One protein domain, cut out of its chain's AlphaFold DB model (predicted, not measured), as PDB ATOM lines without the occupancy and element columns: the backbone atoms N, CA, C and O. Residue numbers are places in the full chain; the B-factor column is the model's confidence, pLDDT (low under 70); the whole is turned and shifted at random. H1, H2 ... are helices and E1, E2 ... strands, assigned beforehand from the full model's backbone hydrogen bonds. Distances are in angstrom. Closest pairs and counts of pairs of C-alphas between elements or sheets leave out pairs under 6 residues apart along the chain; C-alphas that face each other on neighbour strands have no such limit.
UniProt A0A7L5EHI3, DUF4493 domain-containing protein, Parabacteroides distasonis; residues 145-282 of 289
ATOM      1  N   ALA A 145       1.069   7.889 -26.239       62.25
ATOM      2  CA  ALA A 145       2.341   7.996 -25.548       62.25
ATOM      3  C   ALA A 145       2.100   8.623 -24.189       62.25
ATOM      4  O   ALA A 145       1.337   9.581 -24.082       62.25
ATOM      5  N   SER A 146       2.771   8.099 -23.172       71.50
ATOM      6  CA  SER A 146       2.797   8.718 -21.862       71.50
ATOM      7  C   SER A 146       4.220   8.957 -21.399       71.50
ATOM      8  O   SER A 146       5.133   8.231 -21.798       71.50
ATOM      9  N   ILE A 147       4.404  10.006 -20.602       75.38
ATOM     10  CA  ILE A 147       5.648  10.280 -19.889       75.38
ATOM     11  C   ILE A 147       5.349  10.404 -18.415       75.38
ATOM     12  O   ILE A 147       4.348  11.013 -18.043       75.38
ATOM     13  N   THR A 148       6.243   9.872 -17.595       74.56
ATOM     14  CA  THR A 148       6.146   9.993 -16.146       74.56
ATOM     15  C   THR A 148       7.287  10.850 -15.611       74.56
ATOM     16  O   THR A 148       8.462  10.569 -15.864       74.56
ATOM     17  N   ALA A 149       6.945  11.893 -14.859       70.56
ATOM     18  CA  ALA A 149       7.876  12.657 -14.047       70.56
ATOM     19  C   ALA A 149       7.759  12.205 -12.589       70.56
ATOM     20  O   ALA A 149       6.677  12.253 -12.004       70.56
ATOM     21  N   THR A 150       8.871  11.772 -12.002       72.38
ATOM     22  CA  THR A 150       8.914  11.280 -10.623       72.38
ATOM     23  C   THR A 150       9.743  12.193  -9.736       72.38
ATOM     24  O   THR A 150      10.811  12.652 -10.138       72.38
ATOM     25  N   LEU A 151       9.268  12.434  -8.512       69.75
ATOM     26  CA  LEU A 151      10.070  13.005  -7.431       69.75
ATOM     27  C   LEU A 151      10.375  11.900  -6.418       69.75
ATOM     28  O   LEU A 151       9.481  11.415  -5.727       69.75
ATOM     29  N   THR A 152      11.645  11.517  -6.308       68.62
ATOM     30  CA  THR A 152      12.106  10.501  -5.351       68.62
ATOM     31  C   THR A 152      13.389  10.974  -4.688       68.62
ATOM     32  O   THR A 152      14.327  11.379  -5.368       68.62
ATOM     33  N   ASN A 153      13.452  10.944  -3.352       65.31
ATOM     34  CA  ASN A 153      14.613  11.422  -2.586       65.31
ATOM     35  C   ASN A 153      15.059  12.846  -2.985       65.31
ATOM     36  O   ASN A 153      16.249  13.131  -3.090       65.31
ATOM     37  N   SER A 154      14.096  13.746  -3.219       67.62
ATOM     38  CA  SER A 154      14.318  15.119  -3.713       67.62
ATOM     39  C   SER A 154      14.910  15.239  -5.125       67.62
ATOM     40  O   SER A 154      15.286  16.339  -5.522       67.62
ATOM     41  N   ILE A 155      14.983  14.149  -5.889       70.12
ATOM     42  CA  ILE A 155      15.462  14.135  -7.273       70.12
ATOM     43  C   ILE A 155      14.264  14.042  -8.212       70.12
ATOM     44  O   ILE A 155      13.446  13.132  -8.075       70.12
ATOM     45  N   ILE A 156      14.183  14.969  -9.167       78.12
ATOM     46  CA  ILE A 156      13.202  14.899 -10.255       78.12
ATOM     47  C   ILE A 156      13.800  14.102 -11.408       78.12
ATOM     48  O   ILE A 156      14.896  14.416 -11.875       78.12
ATOM     49  N   THR A 157      13.065  13.098 -11.882       80.19
ATOM     50  CA  THR A 157      13.487  12.232 -12.988       80.19
ATOM     51  C   THR A 157      12.380  12.113 -14.027       80.19
ATOM     52  O   THR A 157      11.203  12.070 -13.681       80.19
ATOM     53  N   ILE A 158      12.761  12.037 -15.303       84.06
ATOM     54  CA  ILE A 158      11.859  11.740 -16.421       84.06
ATOM     55  C   ILE A 158      12.462  10.582 -17.206       84.06
ATOM     56  O   ILE A 158      13.667  10.563 -17.464       84.06
ATOM     57  N   ASN A 159      11.633   9.617 -17.593       84.69
ATOM     58  CA  ASN A 159      12.078   8.507 -18.422       84.69
ATOM     59  C   ASN A 159      12.343   8.972 -19.870       84.69
ATOM     60  O   ASN A 159      11.444   9.442 -20.571       84.69
ATOM     61  N   THR A 160      13.583   8.806 -20.336       83.38
ATOM     62  CA  THR A 160      14.015   9.230 -21.677       83.38
ATOM     63  C   THR A 160      13.322   8.474 -22.810       83.38
ATOM     64  O   THR A 160      13.016   9.064 -23.844       83.38
ATOM     65  N   GLU A 161      13.060   7.178 -22.639       85.75
ATOM     66  CA  GLU A 161      12.397   6.360 -23.659       85.75
ATOM     67  C   GLU A 161      10.924   6.742 -23.809       85.75
ATOM     68  O   GLU A 161      10.412   6.826 -24.925       85.75
ATOM     69  N   GLU A 162      10.249   6.996 -22.690       84.44
ATOM     70  CA  GLU A 162       8.882   7.516 -22.668       84.44
ATOM     71  C   GLU A 162       8.808   8.890 -23.339       84.44
ATOM     72  O   GLU A 162       7.974   9.108 -24.220       84.44
ATOM     73  N   PHE A 163       9.734   9.795 -23.009       86.31
ATOM     74  CA  PHE A 163       9.793  11.114 -23.635       86.31
ATOM     75  C   PHE A 163      10.009  11.034 -25.149       86.31
ATOM     76  O   PHE A 163       9.303  11.691 -25.912       86.31
ATOM     77  N   ALA A 164      10.901  10.153 -25.608       85.94
ATOM     78  CA  ALA A 164      11.111   9.917 -27.032       85.94
ATOM     79  C   ALA A 164       9.861   9.355 -27.740       85.94
ATOM     80  O   ALA A 164       9.675   9.596 -28.932       85.94
ATOM     81  N   LYS A 165       8.989   8.610 -27.039       85.00
ATOM     82  CA  LYS A 165       7.689   8.179 -27.585       85.00
ATOM     83  C   LYS A 165       6.727   9.360 -27.713       85.00
ATOM     84  O   LYS A 165       6.108   9.495 -28.764       85.00
ATOM     85  N   LEU A 166       6.651  10.237 -26.708       82.75
ATOM     86  CA  LEU A 166       5.808  11.438 -26.755       82.75
ATOM     87  C   LEU A 166       6.220  12.388 -27.891       82.75
ATOM     88  O   LEU A 166       5.363  12.896 -28.613       82.75
ATOM     89  N   GLN A 167       7.524  12.551 -28.122       86.12
ATOM     90  CA  GLN A 167       8.055  13.389 -29.205       86.12
ATOM     91  C   GLN A 167       7.706  12.901 -30.620       86.12
ATOM     92  O   GLN A 167       7.840  13.656 -31.578       86.12
ATOM     93  N   LYS A 168       7.237  11.657 -30.781       85.38
ATOM     94  CA  LYS A 168       6.713  11.167 -32.068       85.38
ATOM     95  C   LYS A 168       5.292  11.652 -32.354       85.38
ATOM     96  O   LYS A 168       4.824  11.495 -33.476       85.38
ATOM     97  N   MET A 169       4.606  12.197 -31.351       77.25
ATOM     98  CA  MET A 169       3.201  12.606 -31.429       77.25
ATOM     99  C   MET A 169       3.005  14.113 -31.231       77.25
ATOM    100  O   MET A 169       2.065  14.689 -31.780       77.25
ATOM    101  N   ALA A 170       3.894  14.757 -30.475       82.12
ATOM    102  CA  ALA A 170       3.840  16.182 -30.183       82.12
ATOM    103  C   ALA A 170       5.229  16.824 -30.238       82.12
ATOM    104  O   ALA A 170       6.234  16.227 -29.857       82.12
ATOM    105  N   THR A 171       5.266  18.085 -30.659       88.88
ATOM    106  CA  THR A 171       6.439  18.944 -30.495       88.88
ATOM    107  C   THR A 171       6.388  19.559 -29.104       88.88
ATOM    108  O   THR A 171       5.560  20.433 -28.846       88.88
ATOM    109  N   ILE A 172       7.265  19.107 -28.207       90.81
ATOM    110  CA  ILE A 172       7.392  19.673 -26.859       90.81
ATOM    111  C   ILE A 172       8.258  20.927 -26.938       90.81
ATOM    112  O   ILE A 172       9.425  20.850 -27.321       90.81
ATOM    113  N   THR A 173       7.684  22.079 -26.605       90.50
ATOM    114  CA  THR A 173       8.364  23.380 -26.671       90.50
ATOM    115  C   THR A 173       8.941  23.788 -25.330       90.50
ATOM    116  O   THR A 173       9.979  24.444 -25.292       90.50
ATOM    117  N   LYS A 174       8.293  23.397 -24.227       91.56
ATOM    118  CA  LYS A 174       8.822  23.601 -22.881       91.56
ATOM    119  C   LYS A 174       8.532  22.403 -21.991       91.56
ATOM    120  O   LYS A 174       7.453  21.822 -22.031       91.56
ATOM    121  N   LEU A 175       9.505  22.073 -21.153       90.12
ATOM    122  CA  LEU A 175       9.344  21.162 -20.031       90.12
ATOM    123  C   LEU A 175      10.262  21.657 -18.927       90.12
ATOM    124  O   LEU A 175      11.482  21.647 -19.089       90.12
ATOM    125  N   TYR A 176       9.684  22.167 -17.850       90.31
ATOM    126  CA  TYR A 176      10.431  22.861 -16.810       90.31
ATOM    127  C   TYR A 176       9.788  22.686 -15.447       90.31
ATOM    128  O   TYR A 176       8.631  22.294 -15.315       90.31
ATOM    129  N   VAL A 177      10.582  22.977 -14.427       89.19
ATOM    130  CA  VAL A 177      10.160  22.989 -13.032       89.19
ATOM    131  C   VAL A 177      10.193  24.425 -12.538       89.19
ATOM    132  O   VAL A 177      11.132  25.156 -12.850       89.19
ATOM    133  N   TYR A 178       9.200  24.827 -11.757       88.81
ATOM    134  CA  TYR A 178       9.172  26.142 -11.123       88.81
ATOM    135  C   TYR A 178       8.632  26.047  -9.696       88.81
ATOM    136  O   TYR A 178       7.973  25.080  -9.310       88.81
ATOM    137  N   THR A 179       8.941  27.060  -8.890       86.06
ATOM    138  CA  THR A 179       8.399  27.216  -7.535       86.06
ATOM    139  C   THR A 179       7.386  28.346  -7.525       86.06
ATOM    140  O   THR A 179       7.699  29.431  -8.016       86.06
ATOM    141  N   GLY A 180       6.210  28.133  -6.943       81.81
ATOM    142  CA  GLY A 180       5.132  29.122  -6.964       81.81
ATOM    143  C   GLY A 180       4.026  28.815  -5.965       81.81
ATOM    144  O   GLY A 180       4.160  27.923  -5.133       81.81
ATOM    145  N   THR A 181       2.934  29.571  -6.033       79.75
ATOM    146  CA  THR A 181       1.737  29.368  -5.198       79.75
ATOM    147  C   THR A 181       0.513  28.944  -6.011       79.75
ATOM    148  O   THR A 181      -0.549  28.757  -5.428       79.75
ATOM    149  N   ALA A 182       0.649  28.809  -7.333       79.75
ATOM    150  CA  ALA A 182      -0.426  28.468  -8.257       79.75
ATOM    151  C   ALA A 182       0.078  27.567  -9.396       79.75
ATOM    152  O   ALA A 182       1.276  27.548  -9.709       79.75
ATOM    153  N   ASP A 183      -0.868  26.867 -10.026       71.38
ATOM    154  CA  ASP A 183      -0.627  25.966 -11.158       71.38
ATOM    155  C   ASP A 183      -0.200  26.708 -12.430       71.38
ATOM    156  O   ASP A 183       0.409  26.115 -13.311       71.38
ATOM    157  N   ASP A 184      -0.447  28.011 -12.545       81.19
ATOM    158  CA  ASP A 184       0.111  28.815 -13.631       81.19
ATOM    159  C   ASP A 184       1.299  29.650 -13.130       81.19
ATOM    160  O   ASP A 184       1.159  30.394 -12.152       81.19
ATOM    161  N   PRO A 185       2.478  29.543 -13.773       84.00
ATOM    162  CA  PRO A 185       3.616  30.381 -13.451       84.00
ATOM    163  C   PRO A 185       3.368  31.818 -13.924       84.00
ATOM    164  O   PRO A 185       2.780  32.078 -14.972       84.00
ATOM    165  N   THR A 186       3.870  32.760 -13.141       84.50
ATOM    166  CA  THR A 186       4.010  34.178 -13.481       84.50
ATOM    167  C   THR A 186       5.431  34.456 -13.972       84.50
ATOM    168  O   THR A 186       6.336  33.656 -13.739       84.50
ATOM    169  N   GLU A 187       5.661  35.614 -14.598       81.00
ATOM    170  CA  GLU A 187       6.998  36.018 -15.075       81.00
ATOM    171  C   GLU A 187       8.056  36.098 -13.957       81.00
ATOM    172  O   GLU A 187       9.255  36.051 -14.227       81.00
ATOM    173  N   GLU A 188       7.632  36.203 -12.696       81.62
ATOM    174  CA  GLU A 188       8.525  36.247 -11.536       81.62
ATOM    175  C   GLU A 188       8.969  34.852 -11.063       81.62
ATOM    176  O   GLU A 188       9.904  34.737 -10.264       81.62
ATOM    177  N   ASN A 189       8.321  33.777 -11.528       86.50
ATOM    178  CA  ASN A 189       8.660  32.423 -11.109       86.50
ATOM    179  C   ASN A 189       9.924  31.938 -11.840       86.50
ATOM    180  O   ASN A 189       9.927  31.848 -13.066       86.50
ATOM    181  N   PRO A 190      11.004  31.573 -11.119       83.50
ATOM    182  CA  PRO A 190      12.199  31.049 -11.761       83.50
ATOM    183  C   PRO A 190      11.904  29.695 -12.414       83.50
ATOM    184  O   PRO A 190      11.475  28.748 -11.747       83.50
ATOM    185  N   GLU A 191      12.172  29.607 -13.716       90.12
ATOM    186  CA  GLU A 191      12.014  28.386 -14.504       90.12
ATOM    187  C   GLU A 191      13.329  27.601 -14.576       90.12
ATOM    188  O   GLU A 191      14.385  28.115 -14.956       90.12
ATOM    189  N   TYR A 192      13.256  26.308 -14.275       88.62
ATOM    190  CA  TYR A 192      14.352  25.363 -14.440       88.62
ATOM    191  C   TYR A 192      14.004  24.384 -15.558       88.62
ATOM    192  O   TYR A 192      13.351  23.365 -15.329       88.62
ATOM    193  N   THR A 193      14.433  24.702 -16.780       90.62
ATOM    194  CA  THR A 193      14.192  23.842 -17.949       90.62
ATOM    195  C   THR A 193      14.823  22.461 -17.780       90.62
ATOM    196  O   THR A 193      15.937  22.333 -17.274       90.62
ATOM    197  N   LEU A 194      14.125  21.427 -18.233       88.94
ATOM    198  CA  LEU A 194      14.612  20.051 -18.362       88.94
ATOM    199  C   LEU A 194      14.971  19.714 -19.820       88.94
ATOM    200  O   LEU A 194      15.469  18.621 -20.094       88.94
ATOM    201  N   LEU A 195      14.732  20.649 -20.745       90.62
ATOM    202  CA  LEU A 195      15.044  20.506 -22.163       90.62
ATOM    203  C   LEU A 195      16.349  21.203 -22.540       90.62
ATOM    204  O   LEU A 195      16.677  22.276 -22.031       90.62
ATOM    205  N   SER A 196      17.038  20.608 -23.509       88.56
ATOM    206  CA  SER A 196      18.122  21.214 -24.269       88.56
ATOM    207  C   SER A 196      17.590  22.245 -25.276       88.56
ATOM    208  O   SER A 196      16.391  22.332 -25.541       88.56
ATOM    209  N   THR A 197      18.495  22.977 -25.930       85.75
ATOM    210  CA  THR A 197      18.152  23.877 -27.049       85.75
ATOM    211  C   THR A 197      17.566  23.151 -28.264       85.75
ATOM    212  O   THR A 197      16.964  23.790 -29.122       85.75
ATOM    213  N   ALA A 198      17.731  21.827 -28.346       87.38
ATOM    214  CA  ALA A 198      17.142  20.976 -29.375       87.38
ATOM    215  C   ALA A 198      15.802  20.350 -28.937       87.38
ATOM    216  O   ALA A 198      15.330  19.416 -29.581       87.38
ATOM    217  N   ASN A 199      15.204  20.824 -27.836       87.19
ATOM    218  CA  ASN A 199      13.963  20.307 -27.248       87.19
ATOM    219  C   ASN A 199      14.011  18.817 -26.865       87.19
ATOM    220  O   ASN A 199      12.980  18.160 -26.760       87.19
ATOM    221  N   THR A 200      15.201  18.266 -26.636       87.38
ATOM    222  CA  THR A 200      15.391  16.923 -26.069       87.38
ATOM    223  C   THR A 200      15.639  17.017 -24.570       87.38
ATOM    224  O   THR A 200      16.110  18.052 -24.103       87.38
ATOM    225  N   LEU A 201      15.371  15.953 -23.805       87.94
ATOM    226  CA  LEU A 201      15.774  15.922 -22.394       87.94
ATOM    227  C   LEU A 201      17.284  16.143 -22.269       87.94
ATOM    228  O   LEU A 201      18.079  15.508 -22.966       87.94
ATOM    229  N   GLU A 202      17.674  17.062 -21.390       84.56
ATOM    230  CA  GLU A 202      19.075  17.409 -21.186       84.56
ATOM    231  C   GLU A 202      19.804  16.282 -20.437       84.56
ATOM    232  O   GLU A 202      19.610  16.060 -19.239       84.56
ATOM    233  N   THR A 203      20.651  15.540 -21.152       78.06
ATOM    234  CA  THR A 203      21.400  14.414 -20.585       78.06
ATOM    235  C   THR A 203      22.355  14.881 -19.486       78.06
ATOM    236  O   THR A 203      23.137  15.808 -19.682       78.06
ATOM    237  N   GLY A 204      22.340  14.202 -18.335       68.69
ATOM    238  CA  GLY A 204      23.229  14.505 -17.205       68.69
ATOM    239  C   GLY A 204      22.752  15.650 -16.307       68.69
ATOM    240  O   GLY A 204      23.418  15.955 -15.317       68.69
ATOM    241  N   LYS A 205      21.595  16.255 -16.604       72.00
ATOM    242  CA  LYS A 205      20.952  17.227 -15.722       72.00
ATOM    243  C   LYS A 205      20.115  16.503 -14.671       72.00
ATOM    244  O   LYS A 205      19.079  15.924 -14.979       72.00
ATOM    245  N   THR A 206      20.549  16.578 -13.419       72.75
ATOM    246  CA  THR A 206      19.768  16.114 -12.267       72.75
ATOM    247  C   THR A 206      19.246  17.327 -11.515       72.75
ATOM    248  O   THR A 206      20.040  18.143 -11.044       72.75
ATOM    249  N   LEU A 207      17.921  17.465 -11.399       77.19
ATOM    250  CA  LEU A 207      17.328  18.547 -10.617       77.19
ATOM    251  C   LEU A 207      17.089  18.084  -9.179       77.19
ATOM    252  O   LEU A 207      16.382  17.102  -8.943       77.19
ATOM    253  N   PHE A 208      17.660  18.821  -8.230       75.88
ATOM    254  CA  PHE A 208      17.481  18.585  -6.802       75.88
ATOM    255  C   PHE A 208      16.551  19.638  -6.216       75.88
ATOM    256  O   PHE A 208      16.811  20.838  -6.314       75.88
ATOM    257  N   VAL A 209      15.486  19.191  -5.560       70.12
ATOM    258  CA  VAL A 209      14.555  20.088  -4.883       70.12
ATOM    259  C   VAL A 209      15.087  20.412  -3.490       70.12
ATOM    260  O   VAL A 209      15.131  19.551  -2.609       70.12
ATOM    261  N   LYS A 210      15.495  21.668  -3.289       67.06
ATOM    262  CA  LYS A 210      16.046  22.143  -2.016       67.06
ATOM    263  C   LYS A 210      15.013  22.008  -0.874       67.06
ATOM    264  O   LYS A 210      13.836  22.300  -1.089       67.06
ATOM    265  N   PRO A 211      15.435  21.610   0.343       62.75
ATOM    266  CA  PRO A 211      14.591  21.672   1.540       62.75
ATOM    267  C   PRO A 211      14.082  23.092   1.826       62.75
ATOM    268  O   PRO A 211      14.784  24.067   1.544       62.75
ATOM    269  N   GLY A 212      12.883  23.207   2.402       62.97
ATOM    270  CA  GLY A 212      12.271  24.498   2.743       62.97
ATOM    271  C   GLY A 212      11.825  25.374   1.563       62.97
ATOM    272  O   GLY A 212      11.571  26.558   1.766       62.97
ATOM    273  N   LEU A 213      11.753  24.842   0.336       67.56
ATOM    274  CA  LEU A 213      11.097  25.540  -0.776       67.56
ATOM    275  C   LEU A 213       9.573  25.569  -0.586       67.56
ATOM    276  O   LEU A 213       8.996  24.721   0.100       67.56
ATOM    277  N   SER A 214       8.933  26.549  -1.228       70.75
ATOM    278  CA  SER A 214       7.482  26.597  -1.420       70.75
ATOM    279  C   SER A 214       7.006  25.449  -2.329       70.75
ATOM    280  O   SER A 214       7.765  24.523  -2.633       70.75
ATOM    281  N   ASN A 215       5.742  25.477  -2.761       81.69
ATOM    282  CA  ASN A 215       5.217  24.468  -3.679       81.69
ATOM    283  C   ASN A 215       6.061  24.406  -4.962       81.69
ATOM    284  O   ASN A 215       6.456  25.435  -5.518       81.69
ATOM    285  N   VAL A 216       6.325  23.185  -5.427       81.56
ATOM    286  CA  VAL A 216       7.096  22.917  -6.644       81.56
ATOM    287  C   VAL A 216       6.181  22.284  -7.668       81.56
ATOM    288  O   VAL A 216       5.475  21.321  -7.361       81.56
ATOM    289  N   PHE A 217       6.243  22.800  -8.885       84.44
ATOM    290  CA  PHE A 217       5.429  22.372 -10.006       84.44
ATOM    291  C   PHE A 217       6.319  21.936 -11.158       84.44
ATOM    292  O   PHE A 217       7.399  22.491 -11.367       84.44
ATOM    293  N   ILE A 218       5.852  20.954 -11.919       86.31
ATOM    294  CA  ILE A 218       6.383  20.633 -13.240       86.31
ATOM    295  C   ILE A 218       5.375  21.082 -14.288       86.31
ATOM    296  O   ILE A 218       4.179  20.863 -14.115       86.31
ATOM    297  N   ARG A 219       5.855  21.695 -15.366       87.56
ATOM    298  CA  ARG A 219       5.032  22.180 -16.471       87.56
ATOM    299  C   ARG A 219       5.522  21.631 -17.793       87.56
ATOM    300  O   ARG A 219       6.728  21.618 -18.044       87.56
ATOM    301  N   ILE A 220       4.581  21.213 -18.632       86.94
ATOM    302  CA  ILE A 220       4.819  20.801 -20.011       86.94
ATOM    303  C   ILE A 220       3.967  21.640 -20.960       86.94
ATOM    304  O   ILE A 220       2.775  21.851 -20.741       86.94
ATOM    305  N   GLU A 221       4.599  22.112 -22.029       88.38
ATOM    306  CA  GLU A 221       3.969  22.881 -23.096       88.38
ATOM    307  C   GLU A 221       4.384  22.303 -24.448       88.38
ATOM    308  O   GLU A 221       5.540  21.906 -24.650       88.38
ATOM    309  N   GLY A 222       3.454  22.277 -25.393       86.88
ATOM    310  CA  GLY A 222       3.733  21.796 -26.735       86.88
ATOM    311  C   GLY A 222       2.551  21.915 -27.680       86.88
ATOM    312  O   GLY A 222       1.516  22.492 -27.354       86.88
ATOM    313  N   LYS A 223       2.726  21.355 -28.875       82.94
ATOM    314  CA  LYS A 223       1.694  21.269 -29.913       82.94
ATOM    315  C   LYS A 223       1.668  19.885 -30.545       82.94
ATOM    316  O   LYS A 223       2.704  19.220 -30.611       82.94
ATOM    317  N   LEU A 224       0.507  19.446 -31.014       76.38
ATOM    318  CA  LEU A 224       0.389  18.166 -31.711       76.38
ATOM    319  C   LEU A 224       1.091  18.229 -33.075       76.38
ATOM    320  O   LEU A 224       1.064  19.252 -33.748       76.38
ATOM    321  N   ILE A 225       1.729  17.130 -33.490       76.88
ATOM    322  CA  ILE A 225       2.337  17.036 -34.832       76.88
ATOM    323  C   ILE A 225       1.254  16.890 -35.905       76.88
ATOM    324  O   ILE A 225       1.413  17.394 -37.011       76.88
ATOM    325  N   ALA A 226       0.160  16.199 -35.576       65.81
ATOM    326  CA  ALA A 226      -0.954  15.982 -36.496       65.81
ATOM    327  C   ALA A 226      -1.747  17.269 -36.785       65.81
ATOM    328  O   ALA A 226      -2.271  17.412 -37.881       65.81
ATOM    329  N   ASP A 227      -1.800  18.196 -35.826       63.25
ATOM    330  CA  ASP A 227      -2.444  19.501 -35.969       63.25
ATOM    331  C   ASP A 227      -1.689  20.523 -35.110       63.25
ATOM    332  O   ASP A 227      -1.840  20.585 -33.886       63.25
ATOM    333  N   GLU A 228      -0.856  21.333 -35.762       73.69
ATOM    334  CA  GLU A 228      -0.023  22.318 -35.075       73.69
ATOM    335  C   GLU A 228      -0.823  23.454 -34.416       73.69
ATOM    336  O   GLU A 228      -0.260  24.193 -33.605       73.69
ATOM    337  N   THR A 229      -2.116  23.602 -34.735       71.44
ATOM    338  CA  THR A 229      -3.001  24.579 -34.083       71.44
ATOM    339  C   THR A 229      -3.437  24.128 -32.688       71.44
ATOM    340  O   THR A 229      -3.843  24.953 -31.866       71.44
ATOM    341  N   LYS A 230      -3.312  22.830 -32.382       69.75
ATOM    342  CA  LYS A 230      -3.665  22.244 -31.084       69.75
ATOM    343  C   LYS A 230      -2.476  22.332 -30.144       69.75
ATOM    344  O   LYS A 230      -1.574  21.491 -30.151       69.75
ATOM    345  N   ILE A 231      -2.499  23.379 -29.332       78.38
ATOM    346  CA  ILE A 231      -1.495  23.673 -28.314       78.38
ATOM    347  C   ILE A 231      -1.998  23.155 -26.968       78.38
ATOM    348  O   ILE A 231      -3.176  23.293 -26.642       78.38
ATOM    349  N   PHE A 232      -1.099  22.588 -26.171       77.69
ATOM    350  CA  PHE A 232      -1.365  22.209 -24.791       77.69
ATOM    351  C   PHE A 232      -0.340  22.848 -23.860       77.69
ATOM    352  O   PHE A 232       0.830  23.024 -24.203       77.69
ATOM    353  N   SER A 233      -0.803  23.185 -22.664       84.25
ATOM    354  CA  SER A 233       0.004  23.726 -21.582       84.25
ATOM    355  C   SER A 233      -0.614  23.260 -20.279       84.25
ATOM    356  O   SER A 233      -1.785  23.531 -20.028       84.25
ATOM    357  N   THR A 234       0.150  22.545 -19.468       80.25
ATOM    358  CA  THR A 234      -0.355  22.019 -18.203       80.25
ATOM    359  C   THR A 234       0.755  21.952 -17.171       80.25
ATOM    360  O   THR A 234       1.915  21.683 -17.499       80.25
ATOM    361  N   SER A 235       0.379  22.223 -15.928       81.06
ATOM    362  CA  SER A 235       1.256  22.156 -14.773       81.06
ATOM    363  C   SER A 235       0.723  21.151 -13.774       81.06
ATOM    364  O   SER A 235      -0.471  20.862 -13.715       81.06
ATOM    365  N   SER A 236       1.609  20.634 -12.940       76.25
ATOM    366  CA  SER A 236       1.227  19.758 -11.843       76.25
ATOM    367  C   SER A 236       2.131  19.974 -10.658       76.25
ATOM    368  O   SER A 236       3.355  20.043 -10.799       76.25
ATOM    369  N   GLN A 237       1.524  20.042  -9.481       77.31
ATOM    370  CA  GLN A 237       2.270  20.121  -8.244       77.31
ATOM    371  C   GLN A 237       2.957  18.782  -7.965       77.31
ATOM    372  O   GLN A 237       2.316  17.740  -7.865       77.31
ATOM    373  N   ILE A 238       4.278  18.817  -7.817       74.19
ATOM    374  CA  ILE A 238       5.111  17.647  -7.499       74.19
ATOM    375  C   ILE A 238       5.695  17.713  -6.088       74.19
ATOM    376  O   ILE A 238       6.338  16.765  -5.649       74.19
ATOM    377  N   ARG A 239       5.508  18.835  -5.378       74.69
ATOM    378  CA  ARG A 239       5.863  18.988  -3.961       74.69
ATOM    379  C   ARG A 239       5.045  20.097  -3.299       74.69
ATOM    380  O   ARG A 239       4.858  21.170  -3.873       74.69
ATOM    381  N   GLU A 240       4.625  19.859  -2.064       73.75
ATOM    382  CA  GLU A 240       4.033  20.860  -1.166       73.75
ATOM    383  C   GLU A 240       5.108  21.563  -0.323       73.75
ATOM    384  O   GLU A 240       6.146  20.975  -0.007       73.75
ATOM    385  N   SER A 241       4.861  22.818   0.061       70.25
ATOM    386  CA  SER A 241       5.761  23.578   0.935       70.25
ATOM    387  C   SER A 241       5.999  22.872   2.274       70.25
ATOM    388  O   SER A 241       5.067  22.326   2.861       70.25
ATOM    389  N   GLU A 242       7.213  22.958   2.820       61.31
ATOM    390  CA  GLU A 242       7.536  22.327   4.113       61.31
ATOM    391  C   GLU A 242       7.019  23.085   5.346       61.31
ATOM    392  O   GLU A 242       7.030  22.526   6.441       61.31
ATOM    393  N   GLU A 243       6.502  24.312   5.194       56.69
ATOM    394  CA  GLU A 243       5.872  25.057   6.301       56.69
ATOM    395  C   GLU A 243       4.649  24.327   6.892       56.69
ATOM    396  O   GLU A 243       4.260  24.591   8.029       56.69
ATOM    397  N   THR A 244       4.076  23.363   6.163       48.94
ATOM    398  CA  THR A 244       2.911  22.571   6.579       48.94
ATOM    399  C   THR A 244       3.224  21.109   6.917       48.94
ATOM    400  O   THR A 244       2.323  20.396   7.366       48.94
ATOM    401  N   SER A 245       4.461  20.612   6.750       44.28
ATOM    402  CA  SER A 245       4.750  19.187   6.985       44.28
ATOM    403  C   SER A 245       6.244  18.848   7.096       44.28
ATOM    404  O   SER A 245       6.985  18.888   6.118       44.28
ATOM    405  N   THR A 246       6.669  18.353   8.265       45.03
ATOM    406  CA  THR A 246       7.993  17.727   8.485       45.03
ATOM    407  C   THR A 246       8.130  16.335   7.840       45.03
ATOM    408  O   THR A 246       9.130  15.653   8.054       45.03
ATOM    409  N   THR A 247       7.127  15.881   7.080       46.19
ATOM    410  CA  THR A 247       7.049  14.562   6.421       46.19
ATOM    411  C   THR A 247       7.007  14.642   4.887       46.19
ATOM    412  O   THR A 247       6.946  13.602   4.225       46.19
ATOM    413  N   ALA A 248       7.095  15.839   4.291       46.75
ATOM    414  CA  ALA A 248       7.048  16.029   2.835       46.75
ATOM    415  C   ALA A 248       8.193  15.313   2.087       46.75
ATOM    416  O   ALA A 248       7.996  14.831   0.973       46.75
ATOM    417  N   ALA A 249       9.361  15.155   2.721       43.09
ATOM    418  CA  ALA A 249      10.522  14.475   2.139       43.09
ATOM    419  C   ALA A 249      10.321  12.966   1.868       43.09
ATOM    420  O   ALA A 249      11.105  12.379   1.127       43.09
ATOM    421  N   THR A 250       9.290  12.336   2.447       44.78
ATOM    422  CA  THR A 250       8.978  10.901   2.260       44.78
ATOM    423  C   THR A 250       7.873  10.614   1.246       44.78
ATOM    424  O   THR A 250       7.557   9.445   1.028       44.78
ATOM    425  N   LYS A 251       7.266  11.639   0.633       51.16
ATOM    426  CA  LYS A 251       6.193  11.431  -0.344       51.16
ATOM    427  C   LYS A 251       6.778  11.155  -1.736       51.16
ATOM    428  O   LYS A 251       7.616  11.917  -2.213       51.16
ATOM    429  N   ASN A 252       6.329  10.077  -2.382       53.72
ATOM    430  CA  ASN A 252       6.641   9.793  -3.785       53.72
ATOM    431  C   ASN A 252       5.527  10.387  -4.647       53.72
ATOM    432  O   ASN A 252       4.358  10.046  -4.457       53.72
ATOM    433  N   TYR A 253       5.907  11.266  -5.571       59.06
ATOM    434  CA  TYR A 253       4.997  11.861  -6.545       59.06
ATOM    435  C   TYR A 253       5.329  11.307  -7.924       59.06
ATOM    436  O   TYR A 253       6.495  11.321  -8.328       59.06
ATOM    437  N   SER A 254       4.311  10.835  -8.634       56.28
ATOM    438  CA  SER A 254       4.407  10.400 -10.022       56.28
ATOM    439  C   SER A 254       3.361  11.148 -10.836       56.28
ATOM    440  O   SER A 254       2.164  10.963 -10.638       56.28
ATOM    441  N   VAL A 255       3.815  12.006 -11.743       57.72
ATOM    442  CA  VAL A 255       2.951  12.749 -12.662       57.72
ATOM    443  C   VAL A 255       3.081  12.126 -14.037       57.72
ATOM    444  O   VAL A 255       4.165  12.146 -14.618       57.72
ATOM    445  N   GLN A 256       1.989  11.583 -14.557       61.50
ATOM    446  CA  GLN A 256       1.920  11.008 -15.888       61.50
ATOM    447  C   GLN A 256       1.132  11.922 -16.825       61.50
ATOM    448  O   GLN A 256      -0.036  12.219 -16.586       61.50
ATOM    449  N   TYR A 257       1.756  12.304 -17.933       62.34
ATOM    450  CA  TYR A 257       1.082  12.940 -19.060       62.34
ATOM    451  C   TYR A 257       0.858  11.885 -20.129       62.34
ATOM    452  O   TYR A 257       1.835  11.293 -20.573       62.34
ATOM    453  N   SER A 258      -0.382  11.651 -20.547       59.81
ATOM    454  CA  SER A 258      -0.740  10.678 -21.583       59.81
ATOM    455  C   SER A 258      -1.435  11.376 -22.740       59.81
ATOM    456  O   SER A 258      -2.460  12.012 -22.545       59.81
ATOM    457  N   LEU A 259      -0.904  11.249 -23.949       52.88
ATOM    458  CA  LEU A 259      -1.472  11.831 -25.157       52.88
ATOM    459  C   LEU A 259      -2.075  10.735 -26.033       52.88
ATOM    460  O   LEU A 259      -1.385   9.763 -26.339       52.88
ATOM    461  N   ALA A 260      -3.317  10.920 -26.482       57.22
ATOM    462  CA  ALA A 260      -3.968  10.072 -27.479       57.22
ATOM    463  C   ALA A 260      -4.238  10.866 -28.767       57.22
ATOM    464  O   ALA A 260      -5.019  11.817 -28.773       57.22
ATOM    465  N   ASN A 261      -3.624  10.465 -29.884       51.84
ATOM    466  CA  ASN A 261      -3.750  11.197 -31.154       51.84
ATOM    467  C   ASN A 261      -5.149  11.125 -31.791       51.84
ATOM    468  O   ASN A 261      -5.508  12.014 -32.554       51.84
ATOM    469  N   THR A 262      -5.942  10.096 -31.491       47.56
ATOM    470  CA  THR A 262      -7.271   9.883 -32.088       47.56
ATOM    471  C   THR A 262      -8.374  10.721 -31.462       47.56
ATOM    472  O   THR A 262      -9.384  10.968 -32.113       47.56
ATOM    473  N   GLN A 263      -8.197  11.147 -30.209       42.50
ATOM    474  CA  GLN A 263      -9.167  11.969 -29.479       42.50
ATOM    475  C   GLN A 263      -8.642  13.370 -29.184       42.50
ATOM    476  O   GLN A 263      -9.370  14.177 -28.621       42.50
ATOM    477  N   GLY A 264      -7.366  13.642 -29.471       41.50
ATOM    478  CA  GLY A 264      -6.711  14.878 -29.062       41.50
ATOM    479  C   GLY A 264      -6.388  14.981 -27.589       41.50
ATOM    480  O   GLY A 264      -5.510  15.751 -27.221       41.50
ATOM    481  N   SER A 265      -7.075  14.199 -26.763       44.09
ATOM    482  CA  SER A 265      -7.041  14.299 -25.316       44.09
ATOM    483  C   SER A 265      -5.636  14.067 -24.757       44.09
ATOM    484  O   SER A 265      -4.985  13.050 -25.030       44.09
ATOM    485  N   LEU A 266      -5.195  15.040 -23.958       47.03
ATOM    486  CA  LEU A 266      -4.085  14.898 -23.033       47.03
ATOM    487  C   LEU A 266      -4.694  14.564 -21.668       47.03
ATOM    488  O   LEU A 266      -5.398  15.372 -21.072       47.03
ATOM    489  N   THR A 267      -4.439  13.368 -21.163       53.19
ATOM    490  CA  THR A 267      -4.829  12.985 -19.807       53.19
ATOM    491  C   THR A 267      -3.662  13.230 -18.867       53.19
ATOM    492  O   THR A 267      -2.543  12.782 -19.126       53.19
ATOM    493  N   LEU A 268      -3.934  13.934 -17.773       47.12
ATOM    494  CA  LEU A 268      -3.006  14.113 -16.671       47.12
ATOM    495  C   LEU A 268      -3.415  13.187 -15.526       47.12
ATOM    496  O   LEU A 268      -4.534  13.277 -15.020       47.12
ATOM    497  N   THR A 269      -2.494  12.331 -15.100       51.72
ATOM    498  CA  THR A 269      -2.679  11.457 -13.941       51.72
ATOM    499  C   THR A 269      -1.622  11.788 -12.902       51.72
ATOM    500  O   THR A 269      -0.429  11.732 -13.197       51.72
ATOM    501  N   ILE A 270      -2.042  12.105 -11.680       43.78
ATOM    502  CA  ILE A 270      -1.132  12.357 -10.561       43.78
ATOM    503  C   ILE A 270      -1.322  11.244  -9.534       43.78
ATOM    504  O   ILE A 270      -2.428  11.025  -9.047       43.78
ATOM    505  N   ASP A 271      -0.236  10.554  -9.200       49.16
ATOM    506  CA  ASP A 271      -0.164   9.629  -8.074       49.16
ATOM    507  C   ASP A 271       0.647  10.281  -6.947       49.16
ATOM    508  O   ASP A 271       1.853  10.527  -7.076       49.16
ATOM    509  N   VAL A 272      -0.044  10.579  -5.845       44.62
ATOM    510  CA  VAL A 272       0.551  11.057  -4.596       44.62
ATOM    511  C   VAL A 272       0.372   9.979  -3.536       44.62
ATOM    512  O   VAL A 272      -0.727   9.774  -3.023       44.62
ATOM    513  N   ASN A 273       1.461   9.314  -3.144       49.81
ATOM    514  CA  ASN A 273       1.431   8.269  -2.108       49.81
ATOM    515  C   ASN A 273       0.390   7.149  -2.357       49.81
ATOM    516  O   ASN A 273      -0.193   6.637  -1.401       49.81
ATOM    517  N   GLY A 274       0.126   6.778  -3.612       37.75
ATOM    518  CA  GLY A 274      -0.862   5.764  -3.992       37.75
ATOM    519  C   GLY A 274      -2.302   6.278  -4.117       37.75
ATOM    520  O   GLY A 274      -3.208   5.474  -4.334       37.75
ATOM    521  N   THR A 275      -2.543   7.585  -3.964       36.88
ATOM    522  CA  THR A 275      -3.845   8.216  -4.245       36.88
ATOM    523  C   THR A 275      -3.801   8.832  -5.638       36.88
ATOM    524  O   THR A 275      -2.938   9.666  -5.907       36.88
ATOM    525  N   VAL A 276      -4.718   8.406  -6.509       34.06
ATOM    526  CA  VAL A 276      -4.750   8.790  -7.925       34.06
ATOM    527  C   VAL A 276      -5.823   9.848  -8.162       34.06
ATOM    528  O   VAL A 276      -6.999   9.607  -7.889       34.06
ATOM    529  N   GLU A 277      -5.419  10.983  -8.720       37.09
ATOM    530  CA  GLU A 277      -6.315  12.008  -9.253       37.09
ATOM    531  C   GLU A 277      -6.163  12.060 -10.781       37.09
ATOM    532  O   GLU A 277      -5.047  12.140 -11.303       37.09
ATOM    533  N   ILE A 278      -7.286  11.947 -11.498       37.75
ATOM    534  CA  ILE A 278      -7.340  11.959 -12.965       37.75
ATOM    535  C   ILE A 278      -7.989  13.268 -13.391       37.75
ATOM    536  O   ILE A 278      -9.146  13.525 -13.057       37.75
ATOM    537  N   VAL A 279      -7.253  14.070 -14.157       38.69
ATOM    538  CA  VAL A 279      -7.760  15.305 -14.754       38.69
ATOM    539  C   VAL A 279      -7.775  15.126 -16.269       38.69
ATOM    540  O   VAL A 279      -6.732  14.974 -16.912       38.69
ATOM    541  N   GLU A 280      -8.974  15.123 -16.849       40.25
ATOM    542  CA  GLU A 280      -9.149  15.146 -18.300       40.25
ATOM    543  C   GLU A 280      -8.937  16.573 -18.810       40.25
ATOM    544  O   GLU A 280      -9.650  17.493 -18.406       40.25
ATOM    545  N   ILE A 281      -7.962  16.767 -19.700       47.56
ATOM    546  CA  ILE A 281      -7.764  18.052 -20.370       47.56
ATOM    547  C   ILE A 281      -8.476  17.959 -21.722       47.56
ATOM    548  O   ILE A 281      -8.020  17.215 -22.599       47.56
ATOM    549  N   PRO A 282      -9.602  18.671 -21.916       43.97
ATOM    550  CA  PRO A 282     -10.320  18.631 -23.175       43.97
ATOM    551  C   PRO A 282      -9.464  19.294 -24.250       43.97
ATOM    552  O   PRO A 282      -9.236  20.502 -24.248       43.97
TER     553      PRO A 282
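AT A GLANCE: This is residues 145 to 282 of the 289 residues of the protein "DUF4493 domain-containing protein" of Parabacteroides distasonis (UniProt A0A7L5EHI3). Two twisted sheets lie partly face to face as a sandwich, E2 E1 E7 E8 E9 on one side and E4 E3 E5 E6 on the other, with their strands running nearly along one another. The short helix H1 sits by E1 of the first sheet, and a long link after E4 reaches across to pair briefly with E2 at residues 207 to 208. The 138 printed residues hold nine named strands and one named helix, in the order E1 E2 H1 E3 E4 E5 E6 E7 E8 E9; both sheets are antiparallel and the class is mostly strand. The whole is compact, with a radius of gyration of the C-alphas of 14.7 A and spans of 46 by 32 by 29 A.

HOW THE PARTS SIT: The larger sheet runs E2, residues 155 to 158, E1, residues 145 to 152, E7, residues 253 to 260, E8, residues 266 to 272, and E9, residues 275 to 281. E1 and E2 form a hairpin, with N 150 and O 157 2.9 A apart. E1 and E7 are antiparallel at 172 degrees, with N 149 and O 255 2.8 A apart. E7, E8 and E9 make a meander, each strand the antiparallel neighbour of the one before; N 256 and O 269 are 2.8 A apart, N 270 and O 277 3.0 A. H1, residues 160 to 166, is on this sheet at a height of 4.4 A, only just above its level, and only just over none of its strands; its closest C-alphas to E1 are those of Leu 166 and Ala 145, 5.0 A apart. In H1 every O i to N i+4 pair is within hydrogen-bond range. The other sheet runs E4, residues 191 to 193, E3, residues 170 to 180, E5, residues 215 to 224, and E6, residues 231 to 239. Its N and O pairs include N 192 and O 177 at 2.8 A, N 219 and O 176 at 2.8 A, and N 236 and O 218 at 2.8 A. The facing parts of the sheets are 10.4 A centre to centre; the closest C-alphas of E6 and E7 are those of Ile 238 and Tyr 253, 5.9 A apart.

IN THESE COORDINATES: E1 begins at C-alpha 145, (2.341, 7.996, -25.548). E3 bends by 53 degrees at residue 173 and spans 26.6 A, E5 29.1 A and E6 25.9 A. E9 ends at C-alpha 281, (-7.764, 18.052, -20.370).

THE WHOLE: The C-alphas farthest apart, of Ala 226 and Thr 246, are 45.9 A apart. The printed part has no cut. The links E4 to E5 and E6 to E7 are long. Mean pLDDT of the printed part is 70.4; 54 residues are under 70, among them residues 242 to 282.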